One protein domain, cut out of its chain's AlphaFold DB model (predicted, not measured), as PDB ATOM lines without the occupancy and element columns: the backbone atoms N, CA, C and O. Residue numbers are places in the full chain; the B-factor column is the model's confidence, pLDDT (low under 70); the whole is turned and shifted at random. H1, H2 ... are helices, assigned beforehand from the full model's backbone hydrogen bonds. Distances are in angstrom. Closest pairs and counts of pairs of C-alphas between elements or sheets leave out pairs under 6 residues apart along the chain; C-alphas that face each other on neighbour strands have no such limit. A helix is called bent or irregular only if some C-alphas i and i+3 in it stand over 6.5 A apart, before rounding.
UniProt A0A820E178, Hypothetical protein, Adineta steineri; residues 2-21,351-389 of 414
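Overview. This is residues 2 to 21 and 351 to 389 of the 414 residues of the protein "Hypothetical protein" of Adineta steineri (UniProt A0A820E178). One long helix, H2, is bent partway along, and a shorter helix, H1, packs beside its first arm, H2a, running the opposite way; the second arm, H2b, sticks out alone and makes much of the length. The printed part has 59 residues, with two named helices, H1 then H2, and no named strand: all helix. It is extended, with a radius of gyration of the C-alphas of 16.2 A and spans of 53 by 19 by 16 A.

Along the chain. Look first at H2, residues 352 to 389, assigned as one helix by its hydrogen bonds but bent: C-alphas 372 and 375 are 6.8 A apart. Find C-alpha 352 at (444.639, 392.059, 484.418); from there H2a runs 30.4 A to residue 372. H2b, residues 375 to 389, runs 20.8 A to C-alpha 389 at (420.021, 347.334, 478.034). H1, residues 2 to 19, starts at (432.451, 370.857, 485.374) and is 26.2 A long.

Arrangement. H2a and H2b stand at a steep tilt of 49 degrees. H1 and H2a touch, their closest C-alphas, of Ile 10 and Ile 359, 7.1 A apart. They run opposite ways at a shallow tilt of 34 degrees, only just short of steep. H1 and H2b are apart. In H1, H2a and H2b every O i to N i+4 pair is within hydrogen-bond range.

Size, cuts and confidence. The C-alphas farthest apart, of Asn 351 and Arg 389, are 53.5 A apart. Residues 371 to 389 stand free. Residues 22 to 350 are not printed; C-alphas 21 and 351 are 10.0 A apart across the cut. Residues 388 to 389 have pLDDT under 70.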
ATOM      1  N   TYR A   2     432.333 369.430 485.032       78.12
ATOM      2  CA  TYR A   2     432.451 370.857 485.374       78.12
ATOM      3  C   TYR A   2     433.895 371.382 485.290       78.12
ATOM      4  O   TYR A   2     434.172 372.262 484.486       78.12
ATOM      5  N   LEU A   3     434.834 370.767 486.022       78.50
ATOM      6  CA  LEU A   3     436.246 371.188 486.039       78.50
ATOM      7  C   LEU A   3     436.917 371.130 484.656       78.50
ATOM      8  O   LEU A   3     437.709 371.998 484.316       78.50
ATOM      9  N   PHE A   4     436.568 370.133 483.842       81.75
ATOM     10  CA  PHE A   4     437.108 369.979 482.490       81.75
ATOM     11  C   PHE A   4     436.559 371.045 481.529       81.75
ATOM     12  O   PHE A   4     437.313 371.659 480.780       81.75
ATOM     13  N   SER A   5     435.253 371.324 481.600       79.81
ATOM     14  CA  SER A   5     434.614 372.405 480.839       79.81
ATOM     15  C   SER A   5     435.150 373.781 481.246       79.81
ATOM     16  O   SER A   5     435.388 374.625 480.382       79.81
ATOM     17  N   LEU A   6     435.403 373.981 482.541       84.06
ATOM     18  CA  LEU A   6     436.010 375.191 483.084       84.06
ATOM     19  C   LEU A   6     437.450 375.377 482.585       84.06
ATOM     20  O   LEU A   6     437.827 376.459 482.154       84.06
ATOM     21  N   PHE A   7     438.249 374.308 482.576       85.12
ATOM     22  CA  PHE A   7     439.630 374.369 482.102       85.12
ATOM     23  C   PHE A   7     439.713 374.740 480.616       85.12
ATOM     24  O   PHE A   7     440.474 375.634 480.246       85.12
ATOM     25  N   ILE A   8     438.903 374.113 479.757       87.00
ATOM     26  CA  ILE A   8     438.889 374.417 478.315       87.00
ATOM     27  C   ILE A   8     438.478 375.870 478.060       87.00
ATOM     28  O   ILE A   8     439.126 376.574 477.290       87.00
ATOM     29  N   SER A   9     437.423 376.336 478.727       85.00
ATOM     30  CA  SER A   9     436.909 377.696 478.546       85.00
ATOM     31  C   SER A   9     437.880 378.774 479.040       85.00
ATOM     32  O   SER A   9     438.042 379.786 478.359       85.00
ATOM     33  N   ILE A  10     438.596 378.537 480.145       86.06
ATOM     34  CA  ILE A  10     439.660 379.434 480.621       86.06
ATOM     35  C   ILE A  10     440.812 379.510 479.608       86.06
ATOM     36  O   ILE A  10     441.244 380.611 479.277       86.06
ATOM     37  N   ASN A  11     441.283 378.382 479.063       85.06
ATOM     38  CA  ASN A  11     442.384 378.383 478.088       85.06
ATOM     39  C   ASN A  11     442.008 379.084 476.772       85.06
ATOM     40  O   ASN A  11     442.793 379.872 476.247       85.06
ATOM     41  N   ILE A  12     440.793 378.846 476.261       86.19
ATOM     42  CA  ILE A  12     440.273 379.544 475.075       86.19
ATOM     43  C   ILE A  12     440.192 381.052 475.336       86.19
ATOM     44  O   ILE A  12     440.564 381.846 474.474       86.19
ATOM     45  N   TYR A  13     439.737 381.455 476.528       85.19
ATOM     46  CA  TYR A  13     439.647 382.865 476.887       85.19
ATOM     47  C   TYR A  13     441.020 383.529 477.036       85.19
ATOM     48  O   TYR A  13     441.182 384.647 476.562       85.19
ATOM     49  N   ILE A  14     442.009 382.861 477.638       82.00
ATOM     50  CA  ILE A  14     443.378 383.393 477.761       82.00
ATOM     51  C   ILE A  14     443.983 383.626 476.372       82.00
ATOM     52  O   ILE A  14     444.467 384.720 476.098       82.00
ATOM     53  N   LEU A  15     443.864 382.644 475.470       82.88
ATOM     54  CA  LEU A  15     444.298 382.801 474.080       82.88
ATOM     55  C   LEU A  15     443.572 383.970 473.404       82.88
ATOM     56  O   LEU A  15     444.205 384.813 472.781       82.88
ATOM     57  N   TYR A  16     442.253 384.074 473.566       83.88
ATOM     58  CA  TYR A  16     441.490 385.195 473.020       83.88
ATOM     59  C   TYR A  16     441.919 386.551 473.607       83.88
ATOM     60  O   TYR A  16     442.039 387.527 472.869       83.88
ATOM     61  N   ALA A  17     442.176 386.626 474.913       79.88
ATOM     62  CA  ALA A  17     442.584 387.846 475.601       79.88
ATOM     63  C   ALA A  17     443.969 388.336 475.150       79.88
ATOM     64  O   ALA A  17     444.173 389.547 475.065       79.88
ATOM     65  N   ASP A  18     444.880 387.427 474.799       75.75
ATOM     66  CA  ASP A  18     446.204 387.772 474.267       75.75
ATOM     67  C   ASP A  18     446.145 388.419 472.875       75.75
ATOM     68  O   ASP A  18     446.978 389.275 472.555       75.75
ATOM     69  N   PHE A  19     445.149 388.051 472.063       74.88
ATOM     70  CA  PHE A  19     444.920 388.623 470.730       74.88
ATOM     71  C   PHE A  19     443.912 389.782 470.718       74.88
ATOM     72  O   PHE A  19     443.843 390.527 469.739       74.88
ATOM     73  N   SER A  20     443.127 389.953 471.782       77.94
ATOM     74  CA  SER A  20     442.076 390.964 471.844       77.94
ATOM     75  C   SER A  20     442.615 392.314 472.314       77.94
ATOM     76  O   SER A  20     443.230 392.452 473.374       77.94
ATOM     77  N   ASN A  21     442.336 393.344 471.520       80.75
ATOM     78  CA  ASN A  21     442.650 394.724 471.852       80.75
ATOM     79  C   ASN A  21     441.427 395.417 472.446       80.75
ATOM     80  O   ASN A  21     440.334 395.381 471.884       80.75
ATOM     81  N   ASN A 351     443.646 394.747 480.426       79.06
ATOM     82  CA  ASN A 351     444.243 394.840 481.758       79.06
ATOM     83  C   ASN A 351     443.906 393.582 482.579       79.06
ATOM     84  O   ASN A 351     442.818 393.025 482.447       79.06
ATOM     85  N   ILE A 352     444.797 393.186 483.489       79.75
ATOM     86  CA  ILE A 352     444.639 392.059 484.418       79.75
ATOM     87  C   ILE A 352     443.300 392.132 485.163       79.75
ATOM     88  O   ILE A 352     442.614 391.125 485.280       79.75
ATOM     89  N   ILE A 353     442.881 393.327 485.599       81.69
ATOM     90  CA  ILE A 353     441.592 393.517 486.289       81.69
ATOM     91  C   ILE A 353     440.419 393.083 485.401       81.69
ATOM     92  O   ILE A 353     439.512 392.413 485.882       81.69
ATOM     93  N   TYR A 354     440.461 393.421 484.110       80.06
ATOM     94  CA  TYR A 354     439.440 393.015 483.145       80.06
ATOM     95  C   TYR A 354     439.455 391.501 482.903       80.06
ATOM     96  O   TYR A 354     438.406 390.867 482.846       80.06
ATOM     97  N   ILE A 355     440.648 390.908 482.789       81.38
ATOM     98  CA  ILE A 355     440.807 389.456 482.628       81.38
ATOM     99  C   ILE A 355     440.194 388.729 483.835       81.38
ATOM    100  O   ILE A 355     439.438 387.772 483.665       81.38
ATOM    101  N   ILE A 356     440.448 389.220 485.053       83.88
ATOM    102  CA  ILE A 356     439.902 388.657 486.293       83.88
ATOM    103  C   ILE A 356     438.373 388.767 486.333       83.88
ATOM    104  O   ILE A 356     437.709 387.772 486.629       83.88
ATOM    105  N   THR A 357     437.787 389.929 486.021       85.44
ATOM    106  CA  THR A 357     436.320 390.086 486.039       85.44
ATOM    107  C   THR A 357     435.628 389.173 485.035       85.44
ATOM    108  O   THR A 357     434.573 388.620 485.351       85.44
ATOM    109  N   VAL A 358     436.225 388.946 483.862       83.81
ATOM    110  CA  VAL A 358     435.666 388.007 482.883       83.81
ATOM    111  C   VAL A 358     435.790 386.558 483.351       83.81
ATOM    112  O   VAL A 358     434.822 385.813 483.218       83.81
ATOM    113  N   ILE A 359     436.912 386.154 483.961       85.62
ATOM    114  CA  ILE A 359     437.062 384.805 484.536       85.62
ATOM    115  C   ILE A 359     436.004 384.552 485.621       85.62
ATOM    116  O   ILE A 359     435.367 383.499 485.619       85.62
ATOM    117  N   ILE A 360     435.759 385.525 486.507       87.19
ATOM    118  CA  ILE A 360     434.717 385.426 487.543       87.19
ATOM    119  C   ILE A 360     433.329 385.268 486.904       87.19
ATOM    120  O   ILE A 360     432.566 384.379 487.291       87.19
ATOM    121  N   GLY A 361     433.015 386.082 485.891       86.06
ATOM    122  CA  GLY A 361     431.760 385.974 485.142       86.06
ATOM    123  C   GLY A 361     431.596 384.621 484.443       86.06
ATOM    124  O   GLY A 361     430.507 384.049 484.437       86.06
ATOM    125  N   LEU A 362     432.687 384.069 483.912       87.00
ATOM    126  CA  LEU A 362     432.721 382.788 483.210       87.00
ATOM    127  C   LEU A 362     432.500 381.605 484.169       87.00
ATOM    128  O   LEU A 362     431.706 380.719 483.856       87.00
ATOM    129  N   ILE A 363     433.094 381.627 485.368       86.75
ATOM    130  CA  ILE A 363     432.824 380.641 486.434       86.75
ATOM    131  C   ILE A 363     431.334 380.651 486.815       86.75
ATOM    132  O   ILE A 363     430.707 379.590 486.912       86.75
ATOM    133  N   GLY A 364     430.758 381.847 486.992       83.56
ATOM    134  CA  GLY A 364     429.344 382.022 487.322       83.56
ATOM    135  C   GLY A 364     428.409 381.520 486.217       83.56
ATOM    136  O   GLY A 364     427.505 380.728 486.481       83.56
ATOM    137  N   GLY A 365     428.664 381.918 484.968       85.44
ATOM    138  CA  GLY A 365     427.858 381.522 483.809       85.44
ATOM    139  C   GLY A 365     427.891 380.017 483.542       85.44
ATOM    140  O   GLY A 365     426.844 379.403 483.331       85.44
ATOM    141  N   ILE A 366     429.070 379.395 483.633       86.69
ATOM    142  CA  ILE A 366     429.230 377.942 483.477       86.69
ATOM    143  C   ILE A 366     428.418 377.187 484.531       86.69
ATOM    144  O   ILE A 366     427.776 376.192 484.201       86.69
ATOM    145  N   ASN A 367     428.386 377.662 485.778       83.94
ATOM    146  CA  ASN A 367     427.631 377.005 486.844       83.94
ATOM    147  C   ASN A 367     426.112 377.025 486.584       83.94
ATOM    148  O   ASN A 367     425.435 376.008 486.730       83.94
ATOM    149  N   VAL A 368     425.581 378.161 486.119       85.62
ATOM    150  CA  VAL A 368     424.161 378.293 485.750       85.62
ATOM    151  C   VAL A 368     423.812 377.382 484.571       85.62
ATOM    152  O   VAL A 368     422.831 376.638 484.630       85.62
ATOM    153  N   ILE A 369     424.638 377.385 483.521       84.06
ATOM    154  CA  ILE A 369     424.416 376.574 482.318       84.06
ATOM    155  C   ILE A 369     424.492 375.076 482.641       84.06
ATOM    156  O   ILE A 369     423.639 374.310 482.190       84.06
ATOM    157  N   LEU A 370     425.464 374.637 483.447       80.31
ATOM    158  CA  LEU A 370     425.562 373.233 483.850       80.31
ATOM    159  C   LEU A 370     424.376 372.793 484.707       80.31
ATOM    160  O   LEU A 370     423.880 371.685 484.503       80.31
ATOM    161  N   ASN A 371     423.876 373.633 485.611       81.69
ATOM    162  CA  ASN A 371     422.683 373.302 486.392       81.69
ATOM    163  C   ASN A 371     421.424 373.200 485.518       81.69
ATOM    164  O   ASN A 371     420.574 372.349 485.770       81.69
ATOM    165  N   LEU A 372     421.331 373.990 484.447       83.19
ATOM    166  CA  LEU A 372     420.219 373.925 483.497       83.19
ATOM    167  C   LEU A 372     420.299 372.695 482.570       83.19
ATOM    168  O   LEU A 372     419.295 372.034 482.303       83.19
ATOM    169  N   ILE A 373     421.495 372.383 482.066       82.19
ATOM    170  CA  ILE A 373     421.709 371.356 481.036       82.19
ATOM    171  C   ILE A 373     421.933 369.960 481.642       82.19
ATOM    172  O   ILE A 373     421.580 368.955 481.021       82.19
ATOM    173  N   SER A 374     422.465 369.859 482.863       79.69
ATOM    174  CA  SER A 374     422.687 368.571 483.539       79.69
ATOM    175  C   SER A 374     421.443 367.668 483.615       79.69
ATOM    176  O   SER A 374     421.584 366.495 483.254       79.69
ATOM    177  N   PRO A 375     420.219 368.133 483.953       79.81
ATOM    178  CA  PRO A 375     419.045 367.258 483.947       79.81
ATOM    179  C   PRO A 375     418.675 366.769 482.539       79.81
ATOM    180  O   PRO A 375     418.168 365.656 482.388       79.81
ATOM    181  N   LEU A 376     418.947 367.557 481.493       78.44
ATOM    182  CA  LEU A 376     418.698 367.168 480.100       78.44
ATOM    183  C   LEU A 376     419.686 366.092 479.641       78.44
ATOM    184  O   LEU A 376     419.272 365.080 479.072       78.44
ATOM    185  N   ILE A 377     420.973 366.264 479.951       79.00
ATOM    186  CA  ILE A 377     422.017 365.282 479.634       79.00
ATOM    187  C   ILE A 377     421.750 363.963 480.362       79.00
ATOM    188  O   ILE A 377     421.797 362.906 479.735       79.00
ATOM    189  N   ILE A 378     421.401 364.003 481.654       81.31
ATOM    190  CA  ILE A 378     421.086 362.795 482.430       81.31
ATOM    191  C   ILE A 378     419.881 362.062 481.826       81.31
ATOM    192  O   ILE A 378     419.943 360.845 481.653       81.31
ATOM    193  N   LYS A 379     418.819 362.779 481.426       80.75
ATOM    194  CA  LYS A 379     417.663 362.177 480.737       80.75
ATOM    195  C   LYS A 379     418.062 361.495 479.428       80.75
ATOM    196  O   LYS A 379     417.588 360.393 479.156       80.75
ATOM    197  N   ILE A 380     418.932 362.114 478.629       79.06
ATOM    198  CA  ILE A 380     419.418 361.548 477.362       79.06
ATOM    199  C   ILE A 380     420.281 360.305 477.614       79.06
ATOM    200  O   ILE A 380     420.047 359.272 476.986       79.06
ATOM    201  N   ILE A 381     421.210 360.362 478.571       80.12
ATOM    202  CA  ILE A 381     422.068 359.230 478.951       80.12
ATOM    203  C   ILE A 381     421.221 358.059 479.455       80.12
ATOM    204  O   ILE A 381     421.406 356.936 478.989       80.12
ATOM    205  N   PHE A 382     420.237 358.301 480.328       77.62
ATOM    206  CA  PHE A 382     419.311 357.257 480.777       77.62
ATOM    207  C   PHE A 382     418.522 356.647 479.615       77.62
ATOM    208  O   PHE A 382     418.335 355.431 479.567       77.62
ATOM    209  N   LYS A 383     418.098 357.462 478.641       79.38
ATOM    210  CA  LYS A 383     417.410 356.983 477.433       79.38
ATOM    211  C   LYS A 383     418.313 356.073 476.591       79.38
ATOM    212  O   LYS A 383     417.844 355.052 476.097       79.38
ATOM    213  N   ILE A 384     419.596 356.414 476.460       77.38
ATOM    214  CA  ILE A 384     420.595 355.633 475.715       77.38
ATOM    215  C   ILE A 384     420.947 354.334 476.455       77.38
ATOM    216  O   ILE A 384     420.925 353.267 475.844       77.38
ATOM    217  N   ILE A 385     421.183 354.383 477.770       79.38
ATOM    218  CA  ILE A 385     421.474 353.198 478.600       79.38
ATOM    219  C   ILE A 385     420.286 352.229 478.604       79.38
ATOM    220  O   ILE A 385     420.480 351.024 478.451       79.38
ATOM    221  N   ASN A 386     419.050 352.731 478.709       73.88
ATOM    222  CA  ASN A 386     417.851 351.891 478.629       73.88
ATOM    223  C   ASN A 386     417.663 351.268 477.236       73.88
ATOM    224  O   ASN A 386     417.156 350.152 477.130       73.88
ATOM    225  N   LYS A 387     418.105 351.947 476.171       73.25
ATOM    226  CA  LYS A 387     418.083 351.405 474.804       73.25
ATOM    227  C   LYS A 387     419.152 350.323 474.599       73.25
ATOM    228  O   LYS A 387     418.851 349.300 473.998       73.25
ATOM    229  N   LEU A 388     420.348 350.501 475.167       68.06
ATOM    230  CA  LEU A 388     421.437 349.511 475.143       68.06
ATOM    231  C   LEU A 388     421.148 348.286 476.032       68.06
ATOM    232  O   LEU A 388     421.493 347.167 475.665       68.06
ATOM    233  N   ARG A 389     420.461 348.456 477.175       60.06
ATOM    234  CA  ARG A 389     420.021 347.334 478.034       60.06
ATOM    235  C   ARG A 389     418.926 346.471 477.400       60.06
ATOM    236  O   ARG A 389     418.871 345.285 477.699       60.06
TER     237      ARG A 389